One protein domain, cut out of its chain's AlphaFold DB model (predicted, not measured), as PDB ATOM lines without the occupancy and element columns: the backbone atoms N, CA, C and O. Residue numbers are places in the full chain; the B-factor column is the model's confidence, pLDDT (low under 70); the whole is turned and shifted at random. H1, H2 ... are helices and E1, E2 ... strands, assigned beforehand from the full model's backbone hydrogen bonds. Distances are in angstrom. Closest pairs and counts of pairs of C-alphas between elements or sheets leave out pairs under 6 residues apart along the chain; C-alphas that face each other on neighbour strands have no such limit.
ATOM      1  N   LEU A  73     -40.826 -23.929 -15.956       95.00
ATOM      2  CA  LEU A  73     -40.211 -22.634 -15.677       95.00
ATOM      3  C   LEU A  73     -39.203 -22.281 -16.774       95.00
ATOM      4  O   LEU A  73     -38.563 -23.185 -17.321       95.00
ATOM      5  N   PRO A  74     -39.020 -20.985 -17.082       95.19
ATOM      6  CA  PRO A  74     -37.869 -20.556 -17.861       95.19
ATOM      7  C   PRO A  74     -36.561 -20.958 -17.163       95.19
ATOM      8  O   PRO A  74     -36.526 -21.213 -15.955       95.19
ATOM      9  N   GLU A  75     -35.477 -21.013 -17.933       95.25
ATOM     10  CA  GLU A  75     -34.151 -21.329 -17.405       95.25
ATOM     11  C   GLU A  75     -33.737 -20.348 -16.304       95.25
ATOM     12  O   GLU A  75     -33.767 -19.130 -16.495       95.25
ATOM     13  N   LEU A  76     -33.340 -20.892 -15.148       96.25
ATOM     14  CA  LEU A  76     -32.772 -20.103 -14.061       96.25
ATOM     15  C   LEU A  76     -31.287 -19.877 -14.325       96.25
ATOM     16  O   LEU A  76     -30.493 -20.822 -14.318       96.25
ATOM     17  N   ASN A  77     -30.908 -18.619 -14.496       96.12
ATOM     18  CA  ASN A  77     -29.513 -18.231 -14.632       96.12
ATOM     19  C   ASN A  77     -28.962 -17.853 -13.259       96.12
ATOM     20  O   ASN A  77     -29.604 -17.124 -12.504       96.12
ATOM     21  N   SER A  78     -27.778 -18.350 -12.918       96.12
ATOM     22  CA  SER A  78     -27.154 -18.129 -11.611       96.12
ATOM     23  C   SER A  78     -25.691 -17.743 -11.762       96.12
ATOM     24  O   SER A  78     -24.962 -18.354 -12.536       96.12
ATOM     25  N   VAL A  79     -25.248 -16.744 -11.009       96.38
ATOM     26  CA  VAL A  79     -23.839 -16.349 -10.933       96.38
ATOM     27  C   VAL A  79     -23.390 -16.509  -9.497       96.38
ATOM     28  O   VAL A  79     -23.942 -15.874  -8.601       96.38
ATOM     29  N   TYR A  80     -22.403 -17.368  -9.278       94.69
ATOM     30  CA  TYR A  80     -21.700 -17.439  -8.009       94.69
ATOM     31  C   TYR A  80     -20.604 -16.382  -7.961       94.69
ATOM     32  O   TYR A  80     -19.717 -16.364  -8.809       94.69
ATOM     33  N   HIS A  81     -20.664 -15.527  -6.950       93.81
ATOM     34  CA  HIS A  81     -19.668 -14.506  -6.665       93.81
ATOM     35  C   HIS A  81     -18.692 -15.048  -5.625       93.81
ATOM     36  O   HIS A  81     -19.030 -15.142  -4.443       93.81
ATOM     37  N   GLU A  82     -17.505 -15.467  -6.066       89.94
ATOM     38  CA  GLU A  82     -16.574 -16.238  -5.234       89.94
ATOM     39  C   GLU A  82     -15.987 -15.424  -4.073       89.94
ATOM     40  O   GLU A  82     -15.742 -15.966  -2.994       89.94
ATOM     41  N   GLU A  83     -15.758 -14.129  -4.276       88.75
ATOM     42  CA  GLU A  83     -15.232 -13.243  -3.238       88.75
ATOM     43  C   GLU A  83     -16.263 -13.018  -2.122       88.75
ATOM     44  O   GLU A  83     -15.937 -13.097  -0.939       88.75
ATOM     45  N   GLN A  84     -17.521 -12.789  -2.497       88.00
ATOM     46  CA  GLN A  84     -18.612 -12.473  -1.577       88.00
ATOM     47  C   GLN A  84     -19.316 -13.728  -1.042       88.00
ATOM     48  O   GLN A  84     -20.115 -13.632  -0.111       88.00
ATOM     49  N   GLY A  85     -19.074 -14.895  -1.642       87.94
ATOM     50  CA  GLY A  85     -19.646 -16.158  -1.199       87.94
ATOM     51  C   GLY A  85     -21.167 -16.232  -1.352       87.94
ATOM     52  O   GLY A  85     -21.838 -16.765  -0.476       87.94
ATOM     53  N   HIS A  86     -21.740 -15.684  -2.425       90.75
ATOM     54  CA  HIS A  86     -23.190 -15.742  -2.652       90.75
ATOM     55  C   HIS A  86     -23.540 -16.007  -4.115       90.75
ATOM     56  O   HIS A  86     -22.725 -15.818  -5.014       90.75
ATOM     57  N   ILE A  87     -24.773 -16.455  -4.347       93.12
ATOM     58  CA  ILE A  87     -25.335 -16.636  -5.685       93.12
ATOM     59  C   ILE A  87     -26.318 -15.499  -5.961       93.12
ATOM     60  O   ILE A  87     -27.202 -15.238  -5.145       93.12
ATOM     61  N   THR A  88     -26.185 -14.857  -7.119       94.50
ATOM     62  CA  THR A  88     -27.216 -13.979  -7.689       94.50
ATOM     63  C   THR A  88     -27.958 -14.698  -8.801       94.50
ATOM     64  O   THR A  88     -27.341 -15.409  -9.598       94.50
ATOM     65  N   TYR A  89     -29.264 -14.473  -8.884       95.06
ATOM     66  CA  TYR A  89     -30.134 -15.076  -9.886       95.06
ATOM     67  C   TYR A  89     -30.543 -14.058 -10.951       95.06
ATOM     68  O   TYR A  89     -30.723 -12.879 -10.653       95.06
ATOM     69  N   PHE A  90     -30.695 -14.526 -12.189       93.00
ATOM     70  CA  PHE A  90     -31.138 -13.733 -13.333       93.00
ATOM     71  C   PHE A  90     -32.237 -14.467 -14.108       93.00
ATOM     72  O   PHE A  90     -32.294 -15.697 -14.140       93.00
ATOM     73  N   GLY A  91     -33.090 -13.692 -14.777       90.44
ATOM     74  CA  GLY A  91     -34.251 -14.182 -15.526       90.44
ATOM     75  C   GLY A  91     -35.532 -14.248 -14.693       90.44
ATOM     76  O   GLY A  91     -36.597 -13.983 -15.233       90.44
ATOM     77  N   TYR A  92     -35.427 -14.548 -13.399       95.94
ATOM     78  CA  TYR A  92     -36.445 -14.330 -12.367       95.94
ATOM     79  C   TYR A  92     -35.793 -14.434 -10.980       95.94
ATOM     80  O   TYR A  92     -34.717 -15.022 -10.850       95.94
ATOM     81  N   ASP A  93     -36.439 -13.883  -9.954       94.94
ATOM     82  CA  ASP A  93     -36.068 -14.084  -8.553       94.94
ATOM     83  C   ASP A  93     -36.754 -15.361  -8.026       94.94
ATOM     84  O   ASP A  93     -37.970 -15.372  -7.785       94.94
ATOM     85  N   PRO A  94     -36.012 -16.468  -7.834       93.94
ATOM     86  CA  PRO A  94     -36.604 -17.708  -7.360       93.94
ATOM     87  C   PRO A  94     -37.073 -17.618  -5.900       93.94
ATOM     88  O   PRO A  94     -38.017 -18.313  -5.534       93.94
ATOM     89  N   GLU A  95     -36.485 -16.758  -5.062       90.81
ATOM     90  CA  GLU A  95     -36.924 -16.573  -3.674       90.81
ATOM     91  C   GLU A  95     -38.287 -15.867  -3.639       90.81
ATOM     92  O   GLU A  95     -39.219 -16.337  -2.974       90.81
ATOM     93  N   ALA A  96     -38.432 -14.770  -4.389       90.81
ATOM     94  CA  ALA A  96     -39.696 -14.043  -4.503       90.81
ATOM     95  C   ALA A  96     -40.790 -14.911  -5.140       90.81
ATOM     96  O   ALA A  96     -41.907 -14.993  -4.618       90.81
ATOM     97  N   LEU A  97     -40.460 -15.626  -6.220       94.62
ATOM     98  CA  LEU A  97     -41.401 -16.513  -6.896       94.62
ATOM     99  C   LEU A  97     -41.812 -17.702  -6.012       94.62
ATOM    100  O   LEU A  97     -42.979 -18.096  -6.030       94.62
ATOM    101  N   TYR A  98     -40.906 -18.246  -5.192       91.88
ATOM    102  CA  TYR A  98     -41.239 -19.295  -4.222       91.88
ATOM    103  C   TYR A  98     -42.208 -18.779  -3.152       91.88
ATOM    104  O   TYR A  98     -43.238 -19.404  -2.890       91.88
ATOM    105  N   LYS A  99     -41.946 -17.601  -2.570       88.56
ATOM    106  CA  LYS A  99     -42.863 -16.953  -1.611       88.56
ATOM    107  C   LYS A  99     -44.241 -16.705  -2.231       88.56
ATOM    108  O   LYS A  99     -45.263 -16.961  -1.598       88.56
ATOM    109  N   PHE A 100     -44.281 -16.277  -3.488       91.31
ATOM    110  CA  PHE A 100     -45.525 -16.104  -4.229       91.31
ATOM    111  C   PHE A 100     -46.268 -17.432  -4.449       91.31
ATOM    112  O   PHE A 100     -47.459 -17.532  -4.151       91.31
ATOM    113  N   ALA A 101     -45.570 -18.477  -4.905       92.06
ATOM    114  CA  ALA A 101     -46.147 -19.802  -5.130       92.06
ATOM    115  C   ALA A 101     -46.716 -20.408  -3.839       92.06
ATOM    116  O   ALA A 101     -47.839 -20.912  -3.833       92.06
ATOM    117  N   THR A 102     -45.976 -20.307  -2.733       87.81
ATOM    118  CA  THR A 102     -46.419 -20.785  -1.415       87.81
ATOM    119  C   THR A 102     -47.627 -20.013  -0.893       87.81
ATOM    120  O   THR A 102     -48.588 -20.632  -0.450       87.81
ATOM    121  N   ALA A 103     -47.657 -18.682  -1.030       87.50
ATOM    122  CA  ALA A 103     -48.817 -17.871  -0.651       87.50
ATOM    123  C   ALA A 103     -50.089 -18.228  -1.445       87.50
ATOM    124  O   ALA A 103     -51.209 -18.048  -0.960       87.50
ATOM    125  N   LEU A 104     -49.934 -18.745  -2.664       89.00
ATOM    126  CA  LEU A 104     -51.032 -19.203  -3.514       89.00
ATOM    127  C   LEU A 104     -51.340 -20.705  -3.379       89.00
ATOM    128  O   LEU A 104     -52.234 -21.186  -4.077       89.00
ATOM    129  N   ASN A 105     -50.653 -21.428  -2.485       86.62
ATOM    130  CA  ASN A 105     -50.730 -22.887  -2.326       86.62
ATOM    131  C   ASN A 105     -50.458 -23.651  -3.639       86.62
ATOM    132  O   ASN A 105     -51.131 -24.627  -3.965       86.62
ATOM    133  N   LEU A 106     -49.482 -23.185  -4.421       89.12
ATOM    134  CA  LEU A 106     -49.066 -23.795  -5.683       89.12
ATOM    135  C   LEU A 106     -47.880 -24.734  -5.453       89.12
ATOM    136  O   LEU A 106     -46.769 -24.462  -5.905       89.12
ATOM    137  N   GLU A 107     -48.125 -25.839  -4.750       86.75
ATOM    138  CA  GLU A 107     -47.109 -26.845  -4.404       86.75
ATOM    139  C   GLU A 107     -46.249 -27.286  -5.605       86.75
ATOM    140  O   GLU A 107     -45.024 -27.201  -5.505       86.75
ATOM    141  N   PRO A 108     -46.811 -27.635  -6.788       88.19
ATOM    142  CA  PRO A 108     -45.985 -28.095  -7.907       88.19
ATOM    143  C   PRO A 108     -45.046 -27.013  -8.457       88.19
ATOM    144  O   PRO A 108     -43.961 -27.322  -8.948       88.19
ATOM    145  N   LEU A 109     -45.455 -25.741  -8.383       91.69
ATOM    146  CA  LEU A 109     -44.608 -24.612  -8.761       91.69
ATOM    147  C   LEU A 109     -43.515 -24.392  -7.714       91.69
ATOM    148  O   LEU A 109     -42.349 -24.260  -8.074       91.69
ATOM    149  N   ALA A 110     -43.885 -24.381  -6.432       90.38
ATOM    150  CA  ALA A 110     -42.953 -24.206  -5.326       90.38
ATOM    151  C   ALA A 110     -41.842 -25.272  -5.350       90.38
ATOM    152  O   ALA A 110     -40.666 -24.936  -5.218       90.38
ATOM    153  N   ASP A 111     -42.199 -26.528  -5.611       88.06
ATOM    154  CA  ASP A 111     -41.256 -27.639  -5.756       88.06
ATOM    155  C   ASP A 111     -40.316 -27.457  -6.944       88.06
ATOM    156  O   ASP A 111     -39.105 -27.608  -6.799       88.06
ATOM    157  N   ASN A 112     -40.852 -27.078  -8.107       90.69
ATOM    158  CA  ASN A 112     -40.045 -26.825  -9.298       90.69
ATOM    159  C   ASN A 112     -39.009 -25.712  -9.058       90.69
ATOM    160  O   ASN A 112     -37.839 -25.846  -9.417       90.69
ATOM    161  N   ILE A 113     -39.412 -24.631  -8.382       93.12
ATOM    162  CA  ILE A 113     -38.508 -23.536  -8.005       93.12
ATOM    163  C   ILE A 113     -37.426 -24.039  -7.045       93.12
ATOM    164  O   ILE A 113     -36.244 -23.762  -7.256       93.12
ATOM    165  N   MET A 114     -37.805 -24.810  -6.021       89.75
ATOM    166  CA  MET A 114     -36.855 -25.370  -5.057       89.75
ATOM    167  C   MET A 114     -35.835 -26.290  -5.715       89.75
ATOM    168  O   MET A 114     -34.655 -26.230  -5.372       89.75
ATOM    169  N   ASP A 115     -36.249 -27.113  -6.675       89.25
ATOM    170  CA  ASP A 115     -35.342 -27.993  -7.400       89.25
ATOM    171  C   ASP A 115     -34.378 -27.209  -8.314       89.25
ATOM    172  O   ASP A 115     -33.188 -27.548  -8.375       89.25
ATOM    173  N   CYS A 116     -34.829 -26.112  -8.934       92.25
ATOM    174  CA  CYS A 116     -33.962 -25.167  -9.649       92.25
ATOM    175  C   CYS A 116     -32.934 -24.508  -8.713       92.25
ATOM    176  O   CYS A 116     -31.730 -24.566  -8.976       92.25
ATOM    177  N   MET A 117     -33.369 -23.944  -7.582       91.62
ATOM    178  CA  MET A 117     -32.466 -23.333  -6.594       91.62
ATOM    179  C   MET A 117     -31.464 -24.349  -6.044       91.62
ATOM    180  O   MET A 117     -30.262 -24.088  -5.964       91.62
ATOM    181  N   ARG A 118     -31.938 -25.552  -5.708       88.38
ATOM    182  CA  ARG A 118     -31.099 -26.639  -5.210       88.38
ATOM    183  C   ARG A 118     -30.039 -27.026  -6.232       88.38
ATOM    184  O   ARG A 118     -28.881 -27.186  -5.854       88.38
ATOM    185  N   LYS A 119     -30.400 -27.151  -7.513       89.56
ATOM    186  CA  LYS A 119     -29.441 -27.437  -8.587       89.56
ATOM    187  C   LYS A 119     -28.409 -26.317  -8.740       89.56
ATOM    188  O   LYS A 119     -27.237 -26.647  -8.902       89.56
ATOM    189  N   ALA A 120     -28.786 -25.042  -8.625       91.56
ATOM    190  CA  ALA A 120     -27.834 -23.923  -8.671       91.56
ATOM    191  C   ALA A 120     -26.795 -24.012  -7.534       91.56
ATOM    192  O   ALA A 120     -25.588 -24.047  -7.782       91.56
ATOM    193  N   HIS A 121     -27.256 -24.161  -6.290       90.50
ATOM    194  CA  HIS A 121     -26.387 -24.264  -5.113       90.50
ATOM    195  C   HIS A 121     -25.516 -25.530  -5.110       90.50
ATOM    196  O   HIS A 121     -24.319 -25.468  -4.821       90.50
ATOM    197  N   LEU A 122     -26.087 -26.693  -5.444       86.50
ATOM    198  CA  LEU A 122     -25.344 -27.958  -5.490       86.50
ATOM    199  C   LEU A 122     -24.302 -27.982  -6.606       86.50
ATOM    200  O   LEU A 122     -23.232 -28.551  -6.404       86.50
ATOM    201  N   SER A 123     -24.589 -27.360  -7.753       85.94
ATOM    202  CA  SER A 123     -23.631 -27.259  -8.856       85.94
ATOM    203  C   SER A 123     -22.379 -26.493  -8.421       85.94
ATOM    204  O   SER A 123     -21.261 -26.929  -8.663       85.94
ATOM    205  N   VAL A 124     -22.516 -25.399  -7.686       85.19
ATOM    206  CA  VAL A 124     -21.337 -24.663  -7.201       85.19
ATOM    207  C   VAL A 124     -20.745 -25.299  -5.935       85.19
ATOM    208  O   VAL A 124     -19.568 -25.134  -5.627       85.19
ATOM    209  N   GLY A 125     -21.547 -26.066  -5.197       84.06
ATOM    210  CA  GLY A 125     -21.152 -26.628  -3.912       84.06
ATOM    211  C   GLY A 125     -21.189 -25.600  -2.779       84.06
ATOM    212  O   GLY A 125     -20.582 -25.856  -1.740       84.06
ATOM    213  N   ILE A 126     -21.926 -24.498  -2.944       87.12
ATOM    214  CA  ILE A 126     -21.996 -23.383  -1.993       87.12
ATOM    215  C   ILE A 126     -23.377 -23.270  -1.332       87.12
ATOM    216  O   ILE A 126     -24.412 -23.440  -1.981       87.12
ATOM    217  N   GLY A 127     -23.386 -22.994  -0.028       88.62
ATOM    218  CA  GLY A 127     -24.601 -22.812   0.760       88.62
ATOM    219  C   GLY A 127     -25.043 -21.360   0.843       88.62
ATOM    220  O   GLY A 127     -25.158 -20.673  -0.169       88.62
ATOM    221  N   PHE A 128     -25.285 -20.908   2.069       91.88
ATOM    222  CA  PHE A 128     -25.722 -19.555   2.386       91.88
ATOM    223  C   PHE A 128     -24.791 -18.942   3.431       91.88
ATOM    224  O   PHE A 128     -24.304 -19.635   4.326       91.88
ATOM    225  N   THR A 129     -24.575 -17.635   3.337       92.50
ATOM    226  CA  THR A 129     -23.913 -16.857   4.391       92.50
ATOM    227  C   THR A 129     -24.793 -16.775   5.642       92.50
ATOM    228  O   THR A 129     -26.012 -16.965   5.576       92.50
ATOM    229  N   LYS A 130     -24.197 -16.428   6.792       93.75
ATOM    230  CA  LYS A 130     -24.934 -16.217   8.050       93.75
ATOM    231  C   LYS A 130     -26.094 -15.226   7.872       93.75
ATOM    232  O   LYS A 130     -27.222 -15.544   8.233       93.75
ATOM    233  N   ALA A 131     -25.834 -14.083   7.234       93.19
ATOM    234  CA  ALA A 131     -26.841 -13.051   6.994       93.19
ATOM    235  C   ALA A 131     -27.998 -13.542   6.102       93.19
ATOM    236  O   ALA A 131     -29.159 -13.229   6.361       93.19
ATOM    237  N   GLN A 132     -27.707 -14.347   5.072       91.94
ATOM    238  CA  GLN A 132     -28.749 -14.952   4.236       91.94
ATOM    239  C   GLN A 132     -29.604 -15.940   5.033       91.94
ATOM    240  O   GLN A 132     -30.823 -15.929   4.897       91.94
ATOM    241  N   ILE A 133     -28.996 -16.759   5.892       91.94
ATOM    242  CA  ILE A 133     -29.732 -17.694   6.753       91.94
ATOM    243  C   ILE A 133     -30.644 -16.929   7.712       91.94
ATOM    244  O   ILE A 133     -31.825 -17.247   7.817       91.94
ATOM    245  N   GLU A 134     -30.132 -15.896   8.378       92.19
ATOM    246  CA  GLU A 134     -30.931 -15.066   9.283       92.19
ATOM    247  C   GLU A 134     -32.112 -14.422   8.553       92.19
ATOM    248  O   GLU A 134     -33.235 -14.476   9.050       92.19
ATOM    249  N   LYS A 135     -31.897 -13.893   7.341       90.00
ATOM    250  CA  LYS A 135     -32.974 -13.370   6.488       90.00
ATOM    251  C   LYS A 135     -34.032 -14.440   6.190       90.00
ATOM    252  O   LYS A 135     -35.215 -14.194   6.406       90.00
ATOM    253  N   ILE A 136     -33.615 -15.636   5.760       88.62
ATOM    254  CA  ILE A 136     -34.519 -16.753   5.433       88.62
ATOM    255  C   ILE A 136     -35.423 -17.106   6.620       88.62
ATOM    256  O   ILE A 136     -36.624 -17.306   6.439       88.62
ATOM    257  N   TYR A 137     -34.869 -17.162   7.833       88.12
ATOM    258  CA  TYR A 137     -35.639 -17.495   9.037       88.12
ATOM    259  C   TYR A 137     -36.462 -16.313   9.578       88.12
ATOM    260  O   TYR A 137     -37.503 -16.534  10.201       88.12
ATOM    261  N   ASN A 138     -36.051 -15.069   9.317       86.38
ATOM    262  CA  ASN A 138     -36.785 -13.867   9.723       86.38
ATOM    263  C   ASN A 138     -38.007 -13.570   8.841       86.38
ATOM    264  O   ASN A 138     -38.983 -13.019   9.348       86.38
ATOM    265  N   ASP A 139     -38.015 -13.996   7.576       78.25
ATOM    266  CA  ASP A 139     -39.118 -13.771   6.623       78.25
ATOM    267  C   ASP A 139     -40.389 -14.624   6.904       78.25
ATOM    268  O   ASP A 139     -41.295 -14.724   6.080       78.25
ATOM    269  N   ARG A 140     -40.494 -15.197   8.113       57.19
ATOM    270  CA  ARG A 140     -41.682 -15.786   8.771       57.19
ATOM    271  C   ARG A 140     -42.468 -16.890   8.050       57.19
ATOM    272  O   ARG A 140     -43.514 -17.285   8.561       57.19
ATOM    273  N   ILE A 141     -41.954 -17.512   6.992       58.16
ATOM    274  CA  ILE A 141     -42.459 -18.830   6.554       58.16
ATOM    275  C   ILE A 141     -41.620 -19.929   7.227       58.16
ATOM    276  O   ILE A 141     -40.838 -20.637   6.593       58.16
ATOM    277  N   ILE A 142     -41.726 -20.014   8.556       50.25
ATOM    278  CA  ILE A 142     -40.987 -20.982   9.380       50.25
ATOM    279  C   ILE A 142     -41.483 -22.394   9.022       50.25
ATOM    280  O   ILE A 142     -42.682 -22.652   9.106       50.25
ATOM    281  N   ARG A 143     -40.560 -23.292   8.633       57.41
ATOM    282  CA  ARG A 143     -40.802 -24.653   8.097       57.41
ATOM    283  C   ARG A 143     -41.325 -24.723   6.656       57.41
ATOM    284  O   ARG A 143     -42.085 -25.623   6.312       57.41
ATOM    285  N   CYS A 144     -40.882 -23.816   5.788       71.25
ATOM    286  CA  CYS A 144     -40.953 -24.036   4.341       71.25
ATOM    287  C   CYS A 144     -39.730 -24.805   3.823       71.25
ATOM    288  O   CYS A 144     -38.669 -24.845   4.461       71.25
ATOM    289  N   GLY A 145     -39.854 -25.351   2.615       77.81
ATOM    290  CA  GLY A 145     -38.778 -26.044   1.915       77.81
ATOM    291  C   GLY A 145     -37.462 -25.265   1.853       77.81
ATOM    292  O   GLY A 145     -36.389 -25.848   2.009       77.81
ATOM    293  N   PHE A 146     -37.540 -23.937   1.732       83.31
ATOM    294  CA  PHE A 146     -36.369 -23.062   1.677       83.31
ATOM    295  C   PHE A 146     -35.598 -22.988   3.008       83.31
ATOM    296  O   PHE A 146     -34.375 -23.134   3.019       83.31
ATOM    297  N   SER A 147     -36.296 -22.867   4.143       86.31
ATOM    298  CA  SER A 147     -35.675 -22.886   5.483       86.31
ATOM    299  C   SER A 147     -34.998 -24.224   5.806       86.31
ATOM    300  O   SER A 147     -33.882 -24.249   6.339       86.31
ATOM    301  N   LEU A 148     -35.619 -25.335   5.387       85.56
ATOM    302  CA  LEU A 148     -35.050 -26.676   5.514       85.56
ATOM    303  C   LEU A 148     -33.824 -26.850   4.609       85.56
ATOM    304  O   LEU A 148     -32.851 -27.494   5.001       85.56
ATOM    305  N   PHE A 149     -33.834 -26.253   3.416       86.25
ATOM    306  CA  PHE A 149     -32.678 -26.272   2.526       86.25
ATOM    307  C   PHE A 149     -31.513 -25.449   3.094       86.25
ATOM    308  O   PHE A 149     -30.367 -25.885   3.031       86.25
ATOM    309  N   ALA A 150     -31.781 -24.307   3.727       89.50
ATOM    310  CA  ALA A 150     -30.751 -23.536   4.420       89.50
ATOM    311  C   ALA A 150     -30.151 -24.303   5.614       89.50
ATOM    312  O   ALA A 150     -28.928 -24.362   5.752       89.50
ATOM    313  N   SER A 151     -30.975 -24.963   6.440       88.25
ATOM    314  CA  SER A 151     -30.474 -25.764   7.571       88.25
ATOM    315  C   SER A 151     -29.667 -26.985   7.139       88.25
ATOM    316  O   SER A 151     -28.720 -27.370   7.830       88.25
ATOM    317  N   LEU A 152     -29.972 -27.561   5.972       86.31
ATOM    318  CA  LEU A 152     -29.122 -28.577   5.360       86.31
ATOM    319  C   LEU A 152     -27.696 -28.050   5.178       86.31
ATOM    320  O   LEU A 152     -26.733 -28.716   5.553       86.31
ATOM    321  N   TRP A 153     -27.550 -26.862   4.598       87.06
ATOM    322  CA  TRP A 153     -26.231 -26.293   4.347       87.06
ATOM    323  C   TRP A 153     -25.462 -26.039   5.640       87.06
ATOM    324  O   TRP A 153     -24.299 -26.424   5.711       87.06
ATOM    325  N   ILE A 154     -26.119 -25.543   6.694       89.75
ATOM    326  CA  ILE A 154     -25.505 -25.412   8.028       89.75
ATOM    327  C   ILE A 154     -24.928 -26.754   8.504       89.75
ATOM    328  O   ILE A 154     -23.801 -26.804   9.004       89.75
ATOM    329  N   ARG A 155     -25.670 -27.855   8.318       85.94
ATOM    330  CA  ARG A 155     -25.207 -29.202   8.678       85.94
ATOM    331  C   ARG A 155     -24.040 -29.667   7.805       85.94
ATOM    332  O   ARG A 155     -23.072 -30.214   8.322       85.94
ATOM    333  N   LEU A 156     -24.113 -29.468   6.490       82.50
ATOM    334  CA  LEU A 156     -23.060 -29.899   5.566       82.50
ATOM    335  C   LEU A 156     -21.739 -29.162   5.814       82.50
ATOM    336  O   LEU A 156     -20.675 -29.770   5.717       82.50
ATOM    337  N   GLU A 157     -21.798 -27.883   6.176       83.56
ATOM    338  CA  GLU A 157     -20.646 -27.051   6.547       83.56
ATOM    339  C   GLU A 157     -19.853 -27.626   7.740       83.56
ATOM    340  O   GLU A 157     -18.621 -27.533   7.800       83.56
ATOM    341  N   GLU A 158     -20.547 -28.290   8.670       76.88
ATOM    342  CA  GLU A 158     -19.940 -29.002   9.798       76.88
ATOM    343  C   GLU A 158     -19.169 -30.249   9.344       76.88
ATOM    344  O   GLU A 158     -18.071 -30.513   9.830       76.88
ATOM    345  N   THR A 159     -19.725 -31.006   8.394       72.44
ATOM    346  CA  THR A 159     -19.218 -32.336   8.019       72.44
ATOM    347  C   THR A 159     -18.273 -32.344   6.819       72.44
ATOM    348  O   THR A 159     -17.604 -33.344   6.573       72.44
ATOM    349  N   ARG A 160     -18.224 -31.267   6.026       72.00
ATOM    350  CA  ARG A 160     -17.399 -31.221   4.810       72.00
ATOM    351  C   ARG A 160     -15.908 -31.080   5.145       72.00
ATOM    352  O   ARG A 160     -15.556 -30.205   5.937       72.00
ATOM    353  N   PRO A 161     -15.018 -31.868   4.512       62.16
ATOM    354  CA  PRO A 161     -13.577 -31.808   4.773       62.16
ATOM    355  C   PRO A 161     -12.909 -30.553   4.187       62.16
ATOM    356  O   PRO A 161     -11.913 -30.076   4.719       62.16
ATOM    357  N   ASN A 162     -13.475 -29.985   3.119       62.53
ATOM    358  CA  ASN A 162     -12.882 -28.866   2.392       62.53
ATOM    359  C   ASN A 162     -13.364 -27.515   2.931       62.53
ATOM    360  O   ASN A 162     -14.554 -27.216   2.867       62.53
ATOM    361  N   ASN A 163     -12.436 -26.687   3.420       61.06
ATOM    362  CA  ASN A 163     -12.744 -25.370   3.991       61.06
ATOM    363  C   ASN A 163     -12.937 -24.252   2.943       61.06
ATOM    364  O   ASN A 163     -13.484 -23.211   3.280       61.06
ATOM    365  N   TYR A 164     -12.508 -24.441   1.689       59.19
ATOM    366  CA  TYR A 164     -12.432 -23.350   0.699       59.19
ATOM    367  C   TYR A 164     -13.790 -22.874   0.142       59.19
ATOM    368  O   TYR A 164     -13.860 -21.767  -0.379       59.19
ATOM    369  N   LEU A 165     -14.856 -23.676   0.265       73.12
ATOM    370  CA  LEU A 165     -16.240 -23.305  -0.100       73.12
ATOM    371  C   LEU A 165     -17.136 -23.155   1.127       73.12
ATOM    372  O   LEU A 165     -18.358 -23.183   1.009       73.12
ATOM    373  N   LYS A 166     -16.543 -23.068   2.319       84.06
ATOM    374  CA  LYS A 166     -17.324 -22.895   3.533       84.06
ATOM    375  C   LYS A 166     -17.673 -21.435   3.711       84.06
ATOM    376  O   LYS A 166     -16.778 -20.599   3.793       84.06
ATOM    377  N   LEU A 167     -18.963 -21.145   3.807       87.75
ATOM    378  CA  LEU A 167     -19.451 -19.788   4.068       87.75
ATOM    379  C   LEU A 167     -19.662 -19.506   5.552       87.75
ATOM    380  O   LEU A 167     -19.845 -18.354   5.938       87.75
ATOM    381  N   LEU A 168     -19.660 -20.550   6.382       88.81
ATOM    382  CA  LEU A 168     -19.884 -20.440   7.817       88.81
ATOM    383  C   LEU A 168     -18.653 -20.897   8.590       88.81
ATOM    384  O   LEU A 168     -18.183 -22.033   8.446       88.81
ATOM    385  N   THR A 169     -18.184 -20.054   9.503       88.88
ATOM    386  CA  THR A 169     -17.223 -20.473  10.521       88.88
ATOM    387  C   THR A 169     -17.911 -21.326  11.592       88.88
ATOM    388  O   THR A 169     -19.138 -21.429  11.660       88.88
ATOM    389  N   LYS A 170     -17.122 -21.964  12.468       89.44
ATOM    390  CA  LYS A 170     -17.685 -22.651  13.642       89.44
ATOM    391  C   LYS A 170     -18.455 -21.678  14.544       89.44
ATOM    392  O   LYS A 170     -19.546 -22.020  14.978       89.44
ATOM    393  N   ALA A 171     -17.914 -20.478  14.761       92.38
ATOM    394  CA  ALA A 171     -18.554 -19.452  15.578       92.38
ATOM    395  C   ALA A 171     -19.901 -19.009  14.987       92.38
ATOM    396  O   ALA A 171     -20.880 -18.936  15.725       92.38
ATOM    397  N   ASP A 172     -19.979 -18.815  13.664       94.06
ATOM    398  CA  ASP A 172     -21.239 -18.461  12.993       94.06
ATOM    399  C   ASP A 172     -22.304 -19.537  13.199       94.06
ATOM    400  O   ASP A 172     -23.452 -19.229  13.509       94.06
ATOM    401  N   ARG A 173     -21.926 -20.814  13.059       91.69
ATOM    402  CA  ARG A 173     -22.851 -21.934  13.281       91.69
ATOM    403  C   ARG A 173     -23.319 -22.000  14.728       91.69
ATOM    404  O   ARG A 173     -24.517 -22.118  14.959       91.69
ATOM    405  N   ASP A 174     -22.400 -21.905  15.685       93.31
ATOM    406  CA  ASP A 174     -22.735 -21.945  17.111       93.31
ATOM    407  C   ASP A 174     -23.677 -20.789  17.494       93.31
ATOM    408  O   ASP A 174     -24.541 -20.948  18.354       93.31
ATOM    409  N   GLU A 175     -23.554 -19.633  16.839       95.56
ATOM    410  CA  GLU A 175     -24.461 -18.502  17.017       95.56
ATOM    411  C   GLU A 175     -25.828 -18.716  16.355       95.56
ATOM    412  O   GLU A 175     -26.845 -18.526  17.018       95.56
ATOM    413  N   LEU A 176     -25.867 -19.175  15.098       94.12
ATOM    414  CA  LEU A 176     -27.112 -19.510  14.392       94.12
ATOM    415  C   LEU A 176     -27.936 -20.554  15.162       94.12
ATOM    416  O   LEU A 176     -29.157 -20.444  15.251       94.12
ATOM    417  N   LEU A 177     -27.272 -21.538  15.773       93.19
ATOM    418  CA  LEU A 177     -27.911 -22.593  16.567       93.19
ATOM    419  C   LEU A 177     -28.461 -22.114  17.922       93.19
ATOM    420  O   LEU A 177     -29.139 -22.888  18.595       93.19
ATOM    421  N   LYS A 178     -28.230 -20.856  18.325       94.62
ATOM    422  CA  LYS A 178     -28.942 -20.248  19.464       94.62
ATOM    423  C   LYS A 178     -30.405 -19.951  19.131       94.62
ATOM    424  O   LYS A 178     -31.214 -19.807  20.044       94.62
ATOM    425  N   ASN A 179     -30.755 -19.860  17.846       92.00
ATOM    426  CA  ASN A 179     -32.141 -19.782  17.406       92.00
ATOM    427  C   ASN A 179     -32.767 -21.185  17.428       92.00
ATOM    428  O   ASN A 179     -32.332 -22.080  16.700       92.00
ATOM    429  N   GLU A 180     -33.808 -21.368  18.241       90.31
ATOM    430  CA  GLU A 180     -34.460 -22.666  18.441       90.31
ATOM    431  C   GLU A 180     -35.020 -23.258  17.137       90.31
ATOM    432  O   GLU A 180     -34.865 -24.454  16.898       90.31
ATOM    433  N   PHE A 181     -35.602 -22.439  16.255       88.38
ATOM    434  CA  PHE A 181     -36.146 -22.919  14.981       88.38
ATOM    435  C   PHE A 181     -35.043 -23.439  14.058       88.38
ATOM    436  O   PHE A 181     -35.165 -24.537  13.518       88.38
ATOM    437  N   ILE A 182     -33.938 -22.693  13.937       90.69
ATOM    438  CA  ILE A 182     -32.767 -23.128  13.165       90.69
ATOM    439  C   ILE A 182     -32.211 -24.426  13.756       90.69
ATOM    440  O   ILE A 182     -31.934 -25.374  13.024       90.69
ATOM    441  N   ALA A 183     -32.073 -24.499  15.082       89.94
ATOM    442  CA  ALA A 183     -31.552 -25.681  15.756       89.94
ATOM    443  C   ALA A 183     -32.428 -26.921  15.521       89.94
ATOM    444  O   ALA A 183     -31.896 -27.993  15.224       89.94
ATOM    445  N   VAL A 184     -33.755 -26.785  15.612       87.44
ATOM    446  CA  VAL A 184     -34.711 -27.860  15.305       87.44
ATOM    447  C   VAL A 184     -34.538 -28.338  13.865       87.44
ATOM    448  O   VAL A 184     -34.342 -29.535  13.649       87.44
ATOM    449  N   ASP A 185     -34.524 -27.426  12.895       86.62
ATOM    450  CA  ASP A 185     -34.424 -27.780  11.479       86.62
ATOM    451  C   ASP A 185     -33.067 -28.419  11.136       86.62
ATOM    452  O   ASP A 185     -33.010 -29.404  10.399       86.62
ATOM    453  N   VAL A 186     -31.964 -27.938  11.723       87.44
ATOM    454  CA  VAL A 186     -30.636 -28.567  11.586       87.44
ATOM    455  C   VAL A 186     -30.625 -29.969  12.204       87.44
ATOM    456  O   VAL A 186     -30.043 -30.896  11.633       87.44
ATOM    457  N   ASN A 187     -31.283 -30.156  13.353       84.00
ATOM    458  CA  ASN A 187     -31.372 -31.453  14.023       84.00
ATOM    459  C   ASN A 187     -32.121 -32.496  13.189       84.00
ATOM    460  O   ASN A 187     -31.742 -33.669  13.235       84.00
ATOM    461  N   LEU A 188     -33.106 -32.092  12.378       79.31
ATOM    462  CA  LEU A 188     -33.780 -33.004  11.449       79.31
ATOM    463  C   LEU A 188     -32.764 -33.690  10.526       79.31
ATOM    464  O   LEU A 188     -32.872 -34.891  10.267       79.31
ATOM    465  N   HIS A 189     -31.727 -32.973  10.081       76.38
ATOM    466  CA  HIS A 189     -30.684 -33.460   9.161       76.38
ATOM    467  C   HIS A 189     -29.568 -34.286   9.815       76.38
ATOM    468  O   HIS A 189     -28.666 -34.740   9.115       76.38
ATOM    469  N   ARG A 190     -29.600 -34.517  11.135       67.81
ATOM    470  CA  ARG A 190     -28.580 -35.327  11.835       67.81
ATOM    471  C   ARG A 190     -28.705 -36.835  11.597       67.81
ATOM    472  O   ARG A 190     -27.775 -37.573  11.912       67.81
ATOM    473  N   GLN A 191     -29.827 -37.297  11.052       60.34
ATOM    474  CA  GLN A 191     -30.009 -38.701  10.683       60.34
ATOM    475  C   GLN A 191     -29.118 -39.077   9.491       60.34
ATOM    476  O   GLN A 191     -28.784 -38.227   8.668       60.34
ATOM    477  N   ALA A 192     -28.727 -40.353   9.401       52.97
ATOM    478  CA  ALA A 192     -27.856 -40.843   8.338       52.97
ATOM    479  C   ALA A 192     -28.430 -40.495   6.955       52.97
ATOM    480  O   ALA A 192     -29.491 -40.981   6.561       52.97
ATOM    481  N   TRP A 193     -27.702 -39.661   6.211       49.38
ATOM    482  CA  TRP A 193     -27.967 -39.431   4.800       49.38
ATOM    483  C   TRP A 193     -27.513 -40.674   4.045       49.38
ATOM    484  O   TRP A 193     -26.356 -40.789   3.646       49.38
ATOM    485  N   PHE A 194     -28.393 -41.663   3.909       37.97
ATOM    486  CA  PHE A 194     -28.082 -42.811   3.070       37.97
ATOM    487  C   PHE A 194     -27.920 -42.319   1.631       37.97
ATOM    488  O   PHE A 194     -28.862 -41.807   1.026       37.97
ATOM    489  N   ARG A 202     -36.900 -33.475   1.540       72.06
ATOM    490  CA  ARG A 202     -37.207 -32.711   2.764       72.06
ATOM    491  C   ARG A 202     -37.481 -31.231   2.505       72.06
ATOM    492  O   ARG A 202     -37.725 -30.493   3.446       72.06
ATOM    493  N   PHE A 203     -37.365 -30.789   1.256       76.06
ATOM    494  CA  PHE A 203     -37.347 -29.367   0.882       76.06
ATOM    495  C   PHE A 203     -38.478 -28.987  -0.072       76.06
ATOM    496  O   PHE A 203     -38.534 -27.857  -0.539       76.06
ATOM    497  N   HIS A 204     -39.333 -29.939  -0.408       79.12
ATOM    498  CA  HIS A 204     -40.504 -29.738  -1.245       79.12
ATOM    499  C   HIS A 204     -41.747 -29.713  -0.362       79.12
ATOM    500  O   HIS A 204     -41.734 -30.215   0.763       79.12
ATOM    501  N   LEU A 205     -42.794 -29.093  -0.878       73.81
ATOM    502  CA  LEU A 205     -44.086 -28.924  -0.244       73.81
ATOM    503  C   LEU A 205     -45.063 -29.932  -0.847       73.81
ATOM    504  O   LEU A 205     -46.053 -29.530  -1.439       73.81
ATOM    505  N   HIS A 206     -44.789 -31.234  -0.781       64.38
ATOM    506  CA  HIS A 206     -45.787 -32.205  -1.237       64.38
ATOM    507  C   HIS A 206     -46.878 -32.370  -0.174       64.38
ATOM    508  O   HIS A 206     -46.593 -32.366   1.022       64.38
ATOM    509  N   GLN A 207     -48.109 -32.633  -0.617       48.38
ATOM    510  CA  GLN A 207     -49.243 -33.095   0.205       48.38
ATOM    511  C   GLN A 207     -48.965 -34.306   1.121       48.38
ATOM    512  O   GLN A 207     -49.788 -34.617   1.980       48.38
ATOM    513  N   PHE A 208     -47.846 -35.006   0.926       43.56
ATOM    514  CA  PHE A 208     -47.451 -36.200   1.662       43.56
ATOM    515  C   PHE A 208     -46.252 -35.855   2.549       43.56
ATOM    516  O   PHE A 208     -45.289 -35.261   2.077       43.56
ATOM    517  N   SER A 219     -39.304 -30.295 -15.454       84.75
ATOM    518  CA  SER A 219     -37.958 -30.053 -15.975       84.75
ATOM    519  C   SER A 219     -37.194 -29.052 -15.106       84.75
ATOM    520  O   SER A 219     -37.734 -28.032 -14.694       84.75
ATOM    521  N   ILE A 220     -35.906 -29.327 -14.869       88.94
ATOM    522  CA  ILE A 220     -35.014 -28.458 -14.089       88.94
ATOM    523  C   ILE A 220     -33.939 -27.884 -15.022       88.94
ATOM    524  O   ILE A 220     -32.893 -28.515 -15.243       88.94
ATOM    525  N   SER A 221     -34.183 -26.684 -15.556       91.69
ATOM    526  CA  SER A 221     -33.215 -25.952 -16.391       91.69
ATOM    527  C   SER A 221     -32.522 -24.871 -15.571       91.69
ATOM    528  O   SER A 221     -33.153 -23.918 -15.117       91.69
ATOM    529  N   VAL A 222     -31.219 -25.046 -15.361       93.38
ATOM    530  CA  VAL A 222     -30.380 -24.123 -14.593       93.38
ATOM    531  C   VAL A 222     -29.058 -23.998 -15.312       93.38
ATOM    532  O   VAL A 222     -28.437 -25.027 -15.605       93.38
ATOM    533  N   ARG A 223     -28.635 -22.757 -15.528       94.38
ATOM    534  CA  ARG A 223     -27.318 -22.422 -16.049       94.38
ATOM    535  C   ARG A 223     -26.552 -21.597 -15.026       94.38
ATOM    536  O   ARG A 223     -27.117 -20.727 -14.357       94.38
ATOM    537  N   SER A 224     -25.279 -21.926 -14.854       94.19
ATOM    538  CA  SER A 224     -24.462 -21.388 -13.773       94.19
ATOM    539  C   SER A 224     -23.141 -20.854 -14.298       94.19
ATOM    540  O   SER A 224     -22.454 -21.512 -15.078       94.19
ATOM    541  N   TRP A 225     -22.773 -19.684 -13.800       95.94
ATOM    542  CA  TRP A 225     -21.492 -19.032 -14.028       95.94
ATOM    543  C   TRP A 225     -20.827 -18.717 -12.697       95.94
ATOM    544  O   TRP A 225     -21.469 -18.710 -11.643       95.94
ATOM    545  N   VAL A 226     -19.534 -18.432 -12.757       94.75
ATOM    546  CA  VAL A 226     -18.737 -17.999 -11.617       94.75
ATOM    547  C   VAL A 226     -18.062 -16.683 -11.976       94.75
ATOM    548  O   VAL A 226     -17.411 -16.583 -13.016       94.75
ATOM    549  N   LEU A 227     -18.232 -15.684 -11.114       95.06
ATOM    550  CA  LEU A 227     -17.348 -14.532 -11.030       95.06
ATOM    551  C   LEU A 227     -16.281 -14.877  -9.988       95.06
ATOM    552  O   LEU A 227     -16.574 -14.939  -8.790       95.06
ATOM    553  N   ASP A 228     -15.078 -15.198 -10.459       89.88
ATOM    554  CA  ASP A 228     -13.978 -15.589  -9.581       89.88
ATOM    555  C   ASP A 228     -13.399 -14.389  -8.812       89.88
ATOM    556  O   ASP A 228     -13.715 -13.227  -9.080       89.88
ATOM    557  N   LYS A 229     -12.549 -14.677  -7.821       87.81
ATOM    558  CA  LYS A 229     -11.917 -13.646  -6.976       87.81
ATOM    559  C   LYS A 229     -10.986 -12.702  -7.743       87.81
ATOM    560  O   LYS A 229     -10.676 -11.631  -7.234       87.81
ATOM    561  N   ASP A 230     -10.560 -13.090  -8.941       88.44
ATOM    562  CA  ASP A 230      -9.702 -12.286  -9.812       88.44
ATOM    563  C   ASP A 230     -10.535 -11.417 -10.780       88.44
ATOM    564  O   ASP A 230      -9.985 -10.701 -11.617       88.44
ATOM    565  N   GLY A 231     -11.869 -11.465 -10.670       86.88
ATOM    566  CA  GLY A 231     -12.809 -10.707 -11.492       86.88
ATOM    567  C   GLY A 231     -13.100 -11.333 -12.856       86.88
ATOM    568  O   GLY A 231     -13.745 -10.696 -13.691       86.88
ATOM    569  N   SER A 232     -12.659 -12.569 -13.115       92.06
ATOM    570  CA  SER A 232     -12.977 -13.267 -14.362       92.06
ATOM    571  C   SER A 232     -14.356 -13.913 -14.284       92.06
ATOM    572  O   SER A 232     -14.680 -14.639 -13.343       92.06
ATOM    573  N   PHE A 233     -15.156 -13.701 -15.327       93.81
ATOM    574  CA  PHE A 233     -16.465 -14.326 -15.488       93.81
ATOM    575  C   PHE A 233     -16.364 -15.560 -16.390       93.81
ATOM    576  O   PHE A 233     -15.884 -15.457 -17.520       93.81
ATOM    577  N   ARG A 234     -16.791 -16.726 -15.896       92.81
ATOM    578  CA  ARG A 234     -16.646 -18.019 -16.592       92.81
ATOM    579  C   ARG A 234     -17.886 -18.882 -16.423       92.81
ATOM    580  O   ARG A 234     -18.581 -18.781 -15.413       92.81
ATOM    581  N   GLU A 235     -18.155 -19.759 -17.386       93.50
ATOM    582  CA  GLU A 235     -19.155 -20.813 -17.189       93.50
ATOM    583  C   GLU A 235     -18.657 -21.799 -16.117       93.50
ATOM    584  O   GLU A 235     -17.452 -22.021 -15.964       93.50
ATOM    585  N   LEU A 236     -19.574 -22.367 -15.328       89.88
ATOM    586  CA  LEU A 236     -19.216 -23.193 -14.170       89.88
ATOM    587  C   LEU A 236     -18.298 -24.374 -14.527       89.88
ATOM    588  O   LEU A 236     -17.379 -24.684 -13.767       89.88
ATOM    589  N   ASP A 237     -18.532 -25.024 -15.667       89.62
ATOM    590  CA  ASP A 237     -17.741 -26.183 -16.092       89.62
ATOM    591  C   ASP A 237     -16.303 -25.792 -16.466       89.62
ATOM    592  O   ASP A 237     -15.358 -26.507 -16.127       89.62
ATOM    593  N   GLU A 238     -16.107 -24.612 -17.060       89.94
ATOM    594  CA  GLU A 238     -14.773 -24.068 -17.335       89.94
ATOM    595  C   GLU A 238     -14.027 -23.726 -16.038       89.94
ATOM    596  O   GLU A 238     -12.844 -24.040 -15.888       89.94
ATOM    597  N   TRP A 239     -14.724 -23.111 -15.076       89.56
ATOM    598  CA  TRP A 239     -14.153 -22.766 -13.771       89.56
ATOM    599  C   TRP A 239     -13.738 -24.013 -12.973       89.56
ATOM    600  O   TRP A 239     -12.670 -24.031 -12.355       89.56
ATOM    601  N   ARG A 240     -14.538 -25.086 -13.023       85.38
ATOM    602  CA  ARG A 240     -14.211 -26.380 -12.398       85.38
ATOM    603  C   ARG A 240     -12.971 -27.020 -13.014       85.38
ATOM    604  O   ARG A 240     -12.061 -27.401 -12.277       85.38
ATOM    605  N   ALA A 241     -12.901 -27.059 -14.346       86.56
ATOM    606  CA  ALA A 241     -11.785 -27.661 -15.070       86.56
ATOM    607  C   ALA A 241     -10.432 -27.019 -14.707       86.56
ATOM    608  O   ALA A 241      -9.440 -27.722 -14.531       86.56
ATOM    609  N   GLN A 242     -10.389 -25.694 -14.515       83.81
ATOM    610  CA  GLN A 242      -9.161 -24.979 -14.127       83.81
ATOM    611  C   GLN A 242      -8.670 -25.307 -12.713       83.81
ATOM    612  O   GLN A 242      -7.488 -25.143 -12.417       83.81
ATOM    613  N   ARG A 243      -9.563 -25.767 -11.835       75.38
ATOM    614  CA  ARG A 243      -9.252 -26.068 -10.432       75.38
ATOM    615  C   ARG A 243      -9.139 -27.564 -10.139       75.38
ATOM    616  O   ARG A 243      -8.908 -27.929  -8.989       75.38
ATOM    617  N   GLY A 244      -9.257 -28.405 -11.167       65.94
ATOM    618  CA  GLY A 244      -9.138 -29.858 -11.046       65.94
ATOM    619  C   GLY A 244     -10.328 -30.524 -10.345       65.94
ATOM    620  O   GLY A 244     -10.120 -31.531  -9.667       65.94
TER     621      GLY A 244
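This is residues 73 to 194, 202 to 208 and 219 to 244 of the 245 residues of an uncharacterized protein of Botrytis porri (UniProt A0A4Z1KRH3). A small, strongly twisted sheet of four strands has the long helix H2 packed on one face, with the short H7 over the edge strand E4 on that same face; past the opposite edge of the sheet, that of E2, lies a group of four helices, H3 to H6, of which H4 comes closest to H2. H1 folds back beside H2, its far end well away from the sheet. The printed part has 155 residues, with seven named helices and four named strands in the order E1 E2 H1 H2 H3 H4 H5 H6 E3 E4 H7. The sheet is mixed, in the order E2 E1 E3 E4, and the class is mixed, helices and strands. The whole is compact, with a radius of gyration of the C-alphas of 15.6 A and spans of 42 by 38 by 30 A.

E1, residues 76 to 81, begins at C-alpha 76 (-32.772, -20.103, -14.061) and is 16.1 A long. E2 is residues 86 to 90 and H1 residues 94 to 103. H2, residues 107 to 124, runs 26.0 A from C-alpha 107 (-47.109, -26.845, -4.404). H3 is residues 130 to 138; H4, residues 145 to 159, is 21.4 A long. H5 is residues 170 to 176 and H6 residues 180 to 188. E3, residues 222 to 227, is 16.6 A long, and E4 is residues 233 to 235. H7, residues 236 to 243, ends at C-alpha 243 (-9.252, -26.068, -10.432).

E1 and E3 are parallel, with N 78 and O 223 at 2.9 A. The hairpins E1 and E2, and E3 and E4, are antiparallel, with N 79 and O 88 at 2.9 A and N 226 and O 234 at 2.8 A. H2 and H7 are on the same face, two layers, helices on one face of a sheet. H2 is over E1 at a height over the sheet of 8.5 A; H7, over E4, only just stands up from the sheet, rising 43 degrees. H1 and H2, a helical hairpin, touch at the C-alphas of Tyr 98 and Ala 110, 5.3 A. H4 only just touches H2, with 3 pairs of C-alphas within 8 A, the closest Met 114 and Phe 146, 7.1 A. H4 touches H6 at Ser 151 and Val 186, C-alphas 4.9 A apart, and H3, with which it forms a helical hairpin, at Ile 136 and Ser 147, 6.2 A. H5 only just touches H3, with 3 pairs of C-alphas within 8 A, the closest Lys 130 and Asp 172, 6.6 A. Every O i to N i+4 pair is within hydrogen-bond range in H1, H2, H3, H5 and H6; H4 has 10 of 11 and H7 3 of 4.

The two farthest C-alphas, Phe 208 and Asp 230, are 46.1 A apart. Residues 195 to 201 and 209 to 218 are not printed, leaving C-alpha gaps of 13.6 A and 21.0 A; the link from H6 to E3 runs across both cuts. Of the links printed whole, none is long. The mean pLDDT of the printed part is 85.2; residues 140 to 143, 161 to 164, 190 to 194, 206 to 208 and 244 are under 70.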